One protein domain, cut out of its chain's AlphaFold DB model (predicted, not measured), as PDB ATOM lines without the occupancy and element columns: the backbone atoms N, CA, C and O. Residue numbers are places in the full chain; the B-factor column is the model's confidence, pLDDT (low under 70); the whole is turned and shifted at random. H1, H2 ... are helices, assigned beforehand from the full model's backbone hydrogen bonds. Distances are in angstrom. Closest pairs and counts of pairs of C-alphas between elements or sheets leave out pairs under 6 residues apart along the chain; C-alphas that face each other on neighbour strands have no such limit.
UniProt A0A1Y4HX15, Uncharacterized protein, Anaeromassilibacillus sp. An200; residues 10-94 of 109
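This is residues 10 to 94 of the 109 residues of an uncharacterized protein of Anaeromassilibacillus sp. An200 (UniProt A0A1Y4HX15). The longest helix, H1, packs on three others, H2, H3 and H4, whose centres make a triangle, and H5 packs on H2 at the end of the cluster that is farther from Thr 27, where H1 ends. It is a well-filled cluster of part aligned, part crossed helices. The printed part has 85 residues with five named helices, H1 to H5 in order, and no named strand; the class is all helix. It is compact, with a radius of gyration of the C-alphas of 12.0 A, and spans 33 by 25 by 20 A.

H1, residues 10 to 27, and H2, residues 32 to 44, are the hubs, touching three helices each. They form a helical hairpin, opposite ways at a tilt of 37 degrees, only just steep; the closest C-alphas, of Ala 13 and Leu 38, are 6.4 A apart. H1 touches H3, residues 50 to 59, with residues 17 to 25 alone, at a steep tilt of 54 degrees; the C-alphas of Arg 21 and Val 58 are closest, 4.5 A. With residues 10 to 17 alone H1 touches H4, residues 65 to 77, at a tilt of 34 degrees, only just shallow; the closest C-alphas, of Gly 10 and Tyr 76, are 5.4 A apart. H2 touches H3, closest at the C-alphas of Met 39 and Pro 50, 5.4 A. H2 also touches H5, residues 83 to 92, closest at the C-alphas of Phe 37 and Ala 90, 6.3 A. H3 and H5 are apart. In H1 to H5 every O i to N i+4 pair is within hydrogen-bond range.

H1 is 25.6 A long, from C-alpha 10 at (-42.494, 36.107, -4.472). H2 measures 18.2 A, H4 18.4 A. H5 ends at C-alpha 92, (-52.909, 22.503, -2.219).

The farthest C-alphas, of Thr 27 and Gly 79, are 34.6 A apart. The printed part has no cut, its four links are tight, and no printed residue is under 70 in pLDDT.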
ATOM      1  N   GLY A  10     -43.944  36.054  -4.258       93.25
ATOM      2  CA  GLY A  10     -42.494  36.107  -4.472       93.25
ATOM      3  C   GLY A  10     -41.727  36.098  -3.147       93.25
ATOM      4  O   GLY A  10     -40.804  35.304  -2.960       93.25
ATOM      5  N   GLU A  11     -42.155  36.912  -2.182       90.88
ATOM      6  CA  GLU A  11     -41.591  36.943  -0.828       90.88
ATOM      7  C   GLU A  11     -41.830  35.641  -0.064       90.88
ATOM      8  O   GLU A  11     -40.922  35.138   0.603       90.88
ATOM      9  N   LEU A  12     -43.002  35.028  -0.234       91.69
ATOM     10  CA  LEU A  12     -43.273  33.705   0.320       91.69
ATOM     11  C   LEU A  12     -42.288  32.663  -0.228       91.69
ATOM     12  O   LEU A  12     -41.696  31.904   0.544       91.69
ATOM     13  N   ALA A  13     -42.070  32.645  -1.545       94.56
ATOM     14  CA  ALA A  13     -41.144  31.720  -2.187       94.56
ATOM     15  C   ALA A  13     -39.698  31.911  -1.697       94.56
ATOM     16  O   ALA A  13     -39.002  30.926  -1.427       94.56
ATOM     17  N   MET A  14     -39.267  33.158  -1.473       94.06
ATOM     18  CA  MET A  14     -37.969  33.464  -0.859       94.06
ATOM     19  C   MET A  14     -37.845  32.893   0.555       94.06
ATOM     20  O   MET A  14     -36.881  32.182   0.853       94.06
ATOM     21  N   ILE A  15     -38.825  33.164   1.422       91.69
ATOM     22  CA  ILE A  15     -38.828  32.695   2.815       91.69
ATOM     23  C   ILE A  15     -38.798  31.166   2.862       91.69
ATOM     24  O   ILE A  15     -38.024  30.578   3.622       91.69
ATOM     25  N   LEU A  16     -39.612  30.506   2.038       93.06
ATOM     26  CA  LEU A  16     -39.658  29.049   1.970       93.06
ATOM     27  C   LEU A  16     -38.353  28.460   1.438       93.06
ATOM     28  O   LEU A  16     -37.883  27.470   1.997       93.06
ATOM     29  N   THR A  17     -37.729  29.082   0.436       95.25
ATOM     30  CA  THR A  17     -36.416  28.661  -0.080       95.25
ATOM     31  C   THR A  17     -35.345  28.758   1.007       95.25
ATOM     32  O   THR A  17     -34.599  27.804   1.224       95.25
ATOM     33  N   ALA A  18     -35.307  29.865   1.758       91.94
ATOM     34  CA  ALA A  18     -34.367  30.047   2.863       91.94
ATOM     35  C   ALA A  18     -34.582  29.017   3.986       91.94
ATOM     36  O   ALA A  18     -33.622  28.416   4.473       91.94
ATOM     37  N   ARG A  19     -35.843  28.760   4.368       91.06
ATOM     38  CA  ARG A  19     -36.195  27.725   5.357       91.06
ATOM     39  C   ARG A  19     -35.785  26.330   4.885       91.06
ATOM     40  O   ARG A  19     -35.246  25.559   5.675       91.06
ATOM     41  N   LEU A  20     -36.024  26.015   3.612       93.19
ATOM     42  CA  LEU A  20     -35.690  24.724   3.015       93.19
ATOM     43  C   LEU A  20     -34.174  24.505   2.966       93.19
ATOM     44  O   LEU A  20     -33.699  23.432   3.334       93.19
ATOM     45  N   ARG A  21     -33.410  25.541   2.598       93.75
ATOM     46  CA  ARG A  21     -31.943  25.524   2.626       93.75
ATOM     47  C   ARG A  21     -31.398  25.323   4.034       93.75
ATOM     48  O   ARG A  21     -30.548  24.464   4.234       93.75
ATOM     49  N   LEU A  22     -31.898  26.075   5.017       91.06
ATOM     50  CA  LEU A  22     -31.466  25.927   6.408       91.06
ATOM     51  C   LEU A  22     -31.729  24.504   6.923       91.06
ATOM     52  O   LEU A  22     -30.848  23.889   7.516       91.06
ATOM     53  N   GLN A  23     -32.916  23.958   6.649       91.56
ATOM     54  CA  GLN A  23     -33.249  22.582   7.009       91.56
ATOM     55  C   GLN A  23     -32.300  21.574   6.350       91.56
ATOM     56  O   GLN A  23     -31.814  20.668   7.031       91.56
ATOM     57  N   TYR A  24     -32.012  21.744   5.057       91.75
ATOM     58  CA  TYR A  24     -31.091  20.880   4.327       91.75
ATOM     59  C   TYR A  24     -29.680  20.926   4.926       91.75
ATOM     60  O   TYR A  24     -29.116  19.876   5.214       91.75
ATOM     61  N   ILE A  25     -29.150  22.116   5.215       91.06
ATOM     62  CA  ILE A  25     -27.834  22.281   5.857       91.06
ATOM     63  C   ILE A  25     -27.797  21.597   7.232       91.06
ATOM     64  O   ILE A  25     -26.813  20.946   7.573       91.06
ATOM     65  N   CYS A  26     -28.862  21.719   8.028       90.88
ATOM     66  CA  CYS A  26     -28.893  21.159   9.379       90.88
ATOM     67  C   CYS A  26     -29.134  19.642   9.429       90.88
ATOM     68  O   CYS A  26     -28.743  19.008  10.405       90.88
ATOM     69  N   THR A  27     -29.825  19.065   8.442       92.38
ATOM     70  CA  THR A  27     -30.350  17.686   8.537       92.38
ATOM     71  C   THR A  27     -29.985  16.780   7.363       92.38
ATOM     72  O   THR A  27     -30.219  15.577   7.431       92.38
ATOM     73  N   GLY A  28     -29.454  17.334   6.273       89.62
ATOM     74  CA  GLY A  28     -29.256  16.628   5.005       89.62
ATOM     75  C   GLY A  28     -30.554  16.293   4.260       89.62
ATOM     76  O   GLY A  28     -30.511  15.605   3.241       89.62
ATOM     77  N   ALA A  29     -31.713  16.754   4.742       87.31
ATOM     78  CA  ALA A  29     -33.020  16.469   4.162       87.31
ATOM     79  C   ALA A  29     -33.797  17.755   3.851       87.31
ATOM     80  O   ALA A  29     -33.724  18.743   4.579       87.31
ATOM     81  N   ALA A  30     -34.581  17.723   2.773       85.56
ATOM     82  CA  ALA A  30     -35.455  18.816   2.359       85.56
ATOM     83  C   ALA A  30     -36.933  18.448   2.588       85.56
ATOM     84  O   ALA A  30     -37.358  17.330   2.279       85.56
ATOM     85  N   ASP A  31     -37.731  19.387   3.106       89.81
ATOM     86  CA  ASP A  31     -39.187  19.249   3.175       89.81
ATOM     87  C   ASP A  31     -39.783  19.138   1.762       89.81
ATOM     88  O   ASP A  31     -39.782  20.086   0.973       89.81
ATOM     89  N   LYS A  32     -40.330  17.954   1.464       91.00
ATOM     90  CA  LYS A  32     -40.894  17.616   0.155       91.00
ATOM     91  C   LYS A  32     -42.099  18.476  -0.225       91.00
ATOM     92  O   LYS A  32     -42.274  18.743  -1.408       91.00
ATOM     93  N   ARG A  33     -42.917  18.915   0.739       92.19
ATOM     94  CA  ARG A  33     -44.100  19.750   0.471       92.19
ATOM     95  C   ARG A  33     -43.679  21.148   0.040       92.19
ATOM     96  O   ARG A  33     -44.134  21.642  -0.987       92.19
ATOM     97  N   ARG A  34     -42.741  21.747   0.779       93.25
ATOM     98  CA  ARG A  34     -42.177  23.063   0.436       93.25
ATOM     99  C   ARG A  34     -41.433  23.017  -0.896       93.25
ATOM    100  O   ARG A  34     -41.619  23.907  -1.717       93.25
ATOM    101  N   ALA A  35     -40.659  21.960  -1.146       95.06
ATOM    102  CA  ALA A  35     -39.998  21.761  -2.432       95.06
ATOM    103  C   ALA A  35     -41.005  21.635  -3.592       95.06
ATOM    104  O   ALA A  35     -40.839  22.296  -4.613       95.06
ATOM    105  N   ALA A  36     -42.072  20.843  -3.428       96.00
ATOM    106  CA  ALA A  36     -43.111  20.668  -4.445       96.00
ATOM    107  C   ALA A  36     -43.836  21.979  -4.781       96.00
ATOM    108  O   ALA A  36     -44.014  22.290  -5.958       96.00
ATOM    109  N   PHE A  37     -44.176  22.778  -3.769       95.88
ATOM    110  CA  PHE A  37     -44.746  24.109  -3.972       95.88
ATOM    111  C   PHE A  37     -43.808  25.020  -4.775       95.88
ATOM    112  O   PHE A  37     -44.227  25.599  -5.776       95.88
ATOM    113  N   LEU A  38     -42.534  25.124  -4.378       97.25
ATOM    114  CA  LEU A  38     -41.569  25.988  -5.062       97.25
ATOM    115  C   LEU A  38     -41.364  25.563  -6.523       97.25
ATOM    116  O   LEU A  38     -41.330  26.423  -7.400       97.25
ATOM    117  N   MET A  39     -41.303  24.254  -6.797       97.56
ATOM    118  CA  MET A  39     -41.237  23.737  -8.169       97.56
ATOM    119  C   MET A  39     -42.480  24.103  -8.990       97.56
ATOM    120  O   MET A  39     -42.340  24.508 -10.143       97.56
ATOM    121  N   GLU A  40     -43.686  24.003  -8.415       97.12
ATOM    122  CA  GLU A  40     -44.918  24.395  -9.114       97.12
ATOM    123  C   GLU A  40     -44.907  25.890  -9.464       97.12
ATOM    124  O   GLU A  40     -45.221  26.261 -10.597       97.12
ATOM    125  N   ILE A  41     -44.510  26.754  -8.523       97.19
ATOM    126  CA  ILE A  41     -44.430  28.201  -8.759       97.19
ATOM    127  C   ILE A  41     -43.397  28.527  -9.842       97.19
ATOM    128  O   ILE A  41     -43.694  29.308 -10.745       97.19
ATOM    129  N   MET A  42     -42.215  27.908  -9.813       97.69
ATOM    130  CA  MET A  42     -41.209  28.062 -10.871       97.69
ATOM    131  C   MET A  42     -41.767  27.662 -12.239       97.69
ATOM    132  O   MET A  42     -41.690  28.440 -13.192       97.69
ATOM    133  N   GLN A  43     -42.392  26.486 -12.329       96.75
ATOM    134  CA  GLN A  43     -42.961  25.975 -13.575       96.75
ATOM    135  C   GLN A  43     -44.043  26.912 -14.128       96.75
ATOM    136  O   GLN A  43     -44.010  27.285 -15.301       96.75
ATOM    137  N   ARG A  44     -44.981  27.348 -13.281       96.06
ATOM    138  CA  ARG A  44     -46.049  28.282 -13.670       96.06
ATOM    139  C   ARG A  44     -45.507  29.675 -14.024       96.06
ATOM    140  O   ARG A  44     -46.090  30.363 -14.856       96.06
ATOM    141  N   SER A  45     -44.350  30.051 -13.477       94.25
ATOM    142  CA  SER A  45     -43.618  31.283 -13.813       94.25
ATOM    143  C   SER A  45     -42.755  31.160 -15.079       94.25
ATOM    144  O   SER A  45     -42.107  32.126 -15.498       94.25
ATOM    145  N   GLY A  46     -42.762  29.988 -15.723       94.25
ATOM    146  CA  GLY A  46     -42.037  29.718 -16.960       94.25
ATOM    147  C   GLY A  46     -40.548  29.442 -16.780       94.25
ATOM    148  O   GLY A  46     -39.785  29.725 -17.700       94.25
ATOM    149  N   GLU A  47     -40.124  28.954 -15.614       96.50
ATOM    150  CA  GLU A  47     -38.793  28.363 -15.460       96.50
ATOM    151  C   GLU A  47     -38.671  27.117 -16.349       96.50
ATOM    152  O   GLU A  47     -39.567  26.271 -16.373       96.50
ATOM    153  N   ALA A  48     -37.570  27.025 -17.094       94.62
ATOM    154  CA  ALA A  48     -37.318  25.936 -18.029       94.62
ATOM    155  C   ALA A  48     -36.880  24.660 -17.302       94.62
ATOM    156  O   ALA A  48     -37.266  23.566 -17.710       94.62
ATOM    157  N   ASP A  49     -36.118  24.808 -16.213       96.88
ATOM    158  CA  ASP A  49     -35.700  23.695 -15.361       96.88
ATOM    159  C   ASP A  49     -35.906  24.018 -13.867       96.88
ATOM    160  O   ASP A  49     -34.970  24.413 -13.161       96.88
ATOM    161  N   PRO A  50     -37.147  23.858 -13.362       96.38
ATOM    162  CA  PRO A  50     -37.465  24.095 -11.954       96.38
ATOM    163  C   PRO A  50     -36.635  23.243 -10.991       96.38
ATOM    164  O   PRO A  50     -36.314  23.686  -9.889       96.38
ATOM    165  N   ALA A  51     -36.282  22.017 -11.388       95.81
ATOM    166  CA  ALA A  51     -35.539  21.102 -10.534       95.81
ATOM    167  C   ALA A  51     -34.092  21.576 -10.367       95.81
ATOM    168  O   ALA A  51     -33.619  21.697  -9.235       95.81
ATOM    169  N   ALA A  52     -33.411  21.914 -11.468       95.88
ATOM    170  CA  ALA A  52     -32.052  22.443 -11.410       95.88
ATOM    171  C   ALA A  52     -31.991  23.787 -10.670       95.88
ATOM    172  O   ALA A  52     -31.114  23.976  -9.822       95.88
ATOM    173  N   ALA A  53     -32.940  24.696 -10.930       96.19
ATOM    174  CA  ALA A  53     -33.010  25.990 -10.252       96.19
ATOM    175  C   ALA A  53     -33.209  25.834  -8.734       96.19
ATOM    176  O   ALA A  53     -32.490  26.449  -7.939       96.19
ATOM    177  N   LEU A  54     -34.137  24.967  -8.311       96.06
ATOM    178  CA  LEU A  54     -34.379  24.713  -6.893       96.06
ATOM    179  C   LEU A  54     -33.185  24.025  -6.219       96.06
ATOM    180  O   LEU A  54     -32.790  24.431  -5.125       96.06
ATOM    181  N   SER A  55     -32.576  23.029  -6.870       94.62
ATOM    182  CA  SER A  55     -31.369  22.370  -6.361       94.62
ATOM    183  C   SER A  55     -30.217  23.354  -6.182       94.62
ATOM    184  O   SER A  55     -29.567  23.322  -5.140       94.62
ATOM    185  N   TYR A  56     -29.992  24.268  -7.133       94.00
ATOM    186  CA  TYR A  56     -28.986  25.320  -6.982       94.00
ATOM    187  C   TYR A  56     -29.263  26.176  -5.741       94.00
ATOM    188  O   TYR A  56     -28.401  26.311  -4.877       94.00
ATOM    189  N   MET A  57     -30.483  26.695  -5.595       94.69
ATOM    190  CA  MET A  57     -30.808  27.605  -4.493       94.69
ATOM    191  C   MET A  57     -30.798  26.950  -3.105       94.69
ATOM    192  O   MET A  57     -30.535  27.634  -2.115       94.69
ATOM    193  N   VAL A  58     -31.104  25.654  -3.013       93.44
ATOM    194  CA  VAL A  58     -31.234  24.936  -1.732       93.44
ATOM    195  C   VAL A  58     -29.952  24.204  -1.344       93.44
ATOM    196  O   VAL A  58     -29.625  24.155  -0.160       93.44
ATOM    197  N   MET A  59     -29.244  23.621  -2.311       92.62
ATOM    198  CA  MET A  59     -28.164  22.665  -2.045       92.62
ATOM    199  C   MET A  59     -26.778  23.189  -2.418       92.62
ATOM    200  O   MET A  59     -25.797  22.653  -1.912       92.62
ATOM    201  N   ALA A  60     -26.661  24.193  -3.296       89.62
ATOM    202  CA  ALA A  60     -25.350  24.705  -3.680       89.62
ATOM    203  C   ALA A  60     -24.790  25.644  -2.604       89.62
ATOM    204  O   ALA A  60     -25.406  26.653  -2.248       89.62
ATOM    205  N   ASP A  61     -23.571  25.365  -2.146       84.50
ATOM    206  CA  ASP A  61     -22.846  26.250  -1.226       84.50
ATOM    207  C   ASP A  61     -22.600  27.635  -1.841       84.50
ATOM    208  O   ASP A  61     -22.579  28.640  -1.133       84.50
ATOM    209  N   SER A  62     -22.479  27.699  -3.171       84.69
ATOM    210  CA  SER A  62     -22.236  28.928  -3.927       84.69
ATOM    211  C   SER A  62     -23.456  29.838  -4.072       84.69
ATOM    212  O   SER A  62     -23.286  30.982  -4.483       84.69
ATOM    213  N   ALA A  63     -24.674  29.366  -3.785       83.00
ATOM    214  CA  ALA A  63     -25.861  30.204  -3.917       83.00
ATOM    215  C   ALA A  63     -25.829  31.317  -2.858       83.00
ATOM    216  O   ALA A  63     -25.854  31.028  -1.657       83.00
ATOM    217  N   ALA A  64     -25.801  32.585  -3.267       84.31
ATOM    218  CA  ALA A  64     -25.897  33.705  -2.335       84.31
ATOM    219  C   ALA A  64     -27.367  34.033  -2.016       84.31
ATOM    220  O   ALA A  64     -28.263  33.788  -2.825       84.31
ATOM    221  N   GLY A  65     -27.633  34.628  -0.847       83.81
ATOM    222  CA  GLY A  65     -28.980  35.112  -0.503       83.81
ATOM    223  C   GLY A  65     -29.518  36.126  -1.523       83.81
ATOM    224  O   GLY A  65     -30.695  36.082  -1.876       83.81
ATOM    225  N   ASP A  66     -28.630  36.958  -2.071       89.06
ATOM    226  CA  ASP A  66     -28.948  37.915  -3.133       89.06
ATOM    227  C   ASP A  66     -29.383  37.231  -4.436       89.06
ATOM    228  O   ASP A  66     -30.256  37.750  -5.130       89.06
ATOM    229  N   ASP A  67     -28.817  36.065  -4.767       88.44
ATOM    230  CA  ASP A  67     -29.197  35.318  -5.971       88.44
ATOM    231  C   ASP A  67     -30.627  34.791  -5.843       88.44
ATOM    232  O   ASP A  67     -31.421  34.916  -6.773       88.44
ATOM    233  N   VAL A  68     -30.977  34.269  -4.662       90.31
ATOM    234  CA  VAL A  68     -32.332  33.794  -4.347       90.31
ATOM    235  C   VAL A  68     -33.334  34.951  -4.419       90.31
ATOM    236  O   VAL A  68     -34.392  34.810  -5.033       90.31
ATOM    237  N   LEU A  69     -32.991  36.112  -3.851       91.50
ATOM    238  CA  LEU A  69     -33.827  37.314  -3.907       91.50
ATOM    239  C   LEU A  69     -34.057  37.783  -5.347       91.50
ATOM    240  O   LEU A  69     -35.202  38.010  -5.746       91.50
ATOM    241  N   ARG A  70     -32.987  37.904  -6.141       93.94
ATOM    242  CA  ARG A  70     -33.084  38.330  -7.546       93.94
ATOM    243  C   ARG A  70     -33.889  37.339  -8.375       93.94
ATOM    244  O   ARG A  70     -34.700  37.766  -9.190       93.94
ATOM    245  N   TYR A  71     -33.695  36.042  -8.151       95.81
ATOM    246  CA  TYR A  71     -34.400  34.992  -8.875       95.81
ATOM    247  C   TYR A  71     -35.916  35.067  -8.653       95.81
ATOM    248  O   TYR A  71     -36.678  35.183  -9.613       95.81
ATOM    249  N   TRP A  72     -36.361  35.066  -7.394       96.19
ATOM    250  CA  TRP A  72     -37.791  35.105  -7.083       96.19
ATOM    251  C   TRP A  72     -38.441  36.434  -7.458       96.19
ATOM    252  O   TRP A  72     -39.553  36.425  -7.983       96.19
ATOM    253  N   THR A  73     -37.735  37.556  -7.285       94.81
ATOM    254  CA  THR A  73     -38.199  38.867  -7.768       94.81
ATOM    255  C   THR A  73     -38.406  38.849  -9.282       94.81
ATOM    256  O   THR A  73     -39.466  39.238  -9.760       94.81
ATOM    257  N   ALA A  74     -37.448  38.313 -10.042       95.56
ATOM    258  CA  ALA A  74     -37.559  38.239 -11.495       95.56
ATOM    259  C   ALA A  74     -38.704  37.325 -11.958       95.56
ATOM    260  O   ALA A  74     -39.340  37.613 -12.969       95.56
ATOM    261  N   LEU A  75     -38.984  36.223 -11.252       95.75
ATOM    262  CA  LEU A  75     -40.152  35.388 -11.554       95.75
ATOM    263  C   LEU A  75     -41.465  36.105 -11.226       95.75
ATOM    264  O   LEU A  75     -42.404  36.033 -12.018       95.75
ATOM    265  N   TYR A  76     -41.507  36.812 -10.099       94.25
ATOM    266  CA  TYR A  76     -42.655  37.603  -9.672       94.25
ATOM    267  C   TYR A  76     -43.011  38.696 -10.685       94.25
ATOM    268  O   TYR A  76     -44.141  38.767 -11.166       94.25
ATOM    269  N   GLU A  77     -42.018  39.476 -11.106       94.38
ATOM    270  CA  GLU A  77     -42.183  40.588 -12.047       94.38
ATOM    271  C   GLU A  77     -42.630  40.152 -13.452       94.38
ATOM    272  O   GLU A  77     -43.178  40.960 -14.201       94.38
ATOM    273  N   ARG A  78     -42.473  38.872 -13.820       94.44
ATOM    274  CA  ARG A  78     -43.029  38.344 -15.081       94.44
ATOM    275  C   ARG A  78     -44.556  38.325 -15.096       94.44
ATOM    276  O   ARG A  78     -45.126  38.180 -16.174       94.44
ATOM    277  N   GLY A  79     -45.209  38.387 -13.932       90.62
ATOM    278  CA  GLY A  79     -46.667  38.481 -13.821       90.62
ATOM    279  C   GLY A  79     -47.432  37.284 -14.396       90.62
ATOM    280  O   GLY A  79     -48.592  37.419 -14.772       90.62
ATOM    281  N   ARG A  80     -46.795  36.108 -14.502       93.81
ATOM    282  CA  ARG A  80     -47.430  34.893 -15.052       93.81
ATOM    283  C   ARG A  80     -48.369  34.191 -14.071       93.81
ATOM    284  O   ARG A  80     -49.153  33.341 -14.485       93.81
ATOM    285  N   ILE A  81     -48.273  34.525 -12.787       93.94
ATOM    286  CA  ILE A  81     -49.094  33.971 -11.712       93.94
ATOM    287  C   ILE A  81     -49.683  35.144 -10.927       93.94
ATOM    288  O   ILE A  81     -48.959  36.071 -10.566       93.94
ATOM    289  N   THR A  82     -50.989  35.096 -10.679       93.31
ATOM    290  CA  THR A  82     -51.683  36.020  -9.774       93.31
ATOM    291  C   THR A  82     -51.448  35.622  -8.316       93.31
ATOM    292  O   THR A  82     -51.121  34.469  -8.037       93.31
ATOM    293  N   GLU A  83     -51.661  36.541  -7.372       91.50
ATOM    294  CA  GLU A  83     -51.597  36.207  -5.939       91.50
ATOM    295  C   GLU A  83     -52.538  35.051  -5.582       91.50
ATOM    296  O   GLU A  83     -52.097  34.070  -4.990       91.50
ATOM    297  N   ASP A  84     -53.789  35.094  -6.050       89.06
ATOM    298  CA  ASP A  84     -54.769  34.026  -5.815       89.06
ATOM    299  C   ASP A  84     -54.293  32.681  -6.373       89.06
ATOM    300  O   ASP A  84     -54.370  31.648  -5.710       89.06
ATOM    301  N   GLY A  85     -53.712  32.684  -7.576       90.56
ATOM    302  CA  GLY A  85     -53.201  31.468  -8.200       90.56
ATOM    303  C   GLY A  85     -52.020  30.859  -7.440       90.56
ATOM    304  O   GLY A  85     -51.854  29.633  -7.448       90.56
ATOM    305  N   ALA A  86     -51.199  31.688  -6.795       92.06
ATOM    306  CA  ALA A  86     -50.121  31.233  -5.926       92.06
ATOM    307  C   ALA A  86     -50.646  30.766  -4.559       92.06
ATOM    308  O   ALA A  86     -50.169  29.753  -4.039       92.06
ATOM    309  N   LEU A  87     -51.660  31.443  -4.014       89.25
ATOM    310  CA  LEU A  87     -52.343  31.065  -2.779       89.25
ATOM    311  C   LEU A  87     -53.007  29.689  -2.914       89.25
ATOM    312  O   LEU A  87     -52.787  28.816  -2.077       89.25
ATOM    313  N   GLU A  88     -53.736  29.442  -4.003       90.06
ATOM    314  CA  GLU A  88     -54.340  28.138  -4.302       90.06
ATOM    315  C   GLU A  88     -53.300  27.011  -4.337       90.06
ATOM    316  O   GLU A  88     -53.525  25.926  -3.792       90.06
ATOM    317  N   ALA A  89     -52.142  27.261  -4.958       91.44
ATOM    318  CA  ALA A  89     -51.047  26.296  -4.988       91.44
ATOM    319  C   ALA A  89     -50.502  26.039  -3.577       91.44
ATOM    320  O   ALA A  89     -50.334  24.889  -3.170       91.44
ATOM    321  N   ALA A  90     -50.269  27.096  -2.802       89.44
ATOM    322  CA  ALA A  90     -49.780  26.986  -1.436       89.44
ATOM    323  C   ALA A  90     -50.756  26.210  -0.531       89.44
ATOM    324  O   ALA A  90     -50.324  25.345   0.235       89.44
ATOM    325  N   CYS A  91     -52.065  26.433  -0.672       87.69
ATOM    326  CA  CYS A  91     -53.104  25.660   0.011       87.69
ATOM    327  C   CYS A  91     -53.075  24.181  -0.396       87.69
ATOM    328  O   CYS A  91     -53.067  23.307   0.470       87.69
ATOM    329  N   ARG A  92     -52.975  23.882  -1.699       90.38
ATOM    330  CA  ARG A  92     -52.909  22.503  -2.219       90.38
ATOM    331  C   ARG A  92     -51.716  21.718  -1.672       90.38
ATOM    332  O   ARG A  92     -51.839  20.528  -1.396       90.38
ATOM    333  N   HIS A  93     -50.576  22.384  -1.493       89.88
ATOM    334  CA  HIS A  93     -49.362  21.786  -0.921       89.88
ATOM    335  C   HIS A  93     -49.326  21.811   0.612       89.88
ATOM    336  O   HIS A  93     -48.369  21.321   1.216       89.88
ATOM    337  N   GLY A  94     -50.358  22.361   1.257       88.12
ATOM    338  CA  GLY A  94     -50.441  22.457   2.709       88.12
ATOM    339  C   GLY A  94     -49.356  23.348   3.314       88.12
ATOM    340  O   GLY A  94     -48.888  23.079   4.417       88.12
TER     341      GLY A  94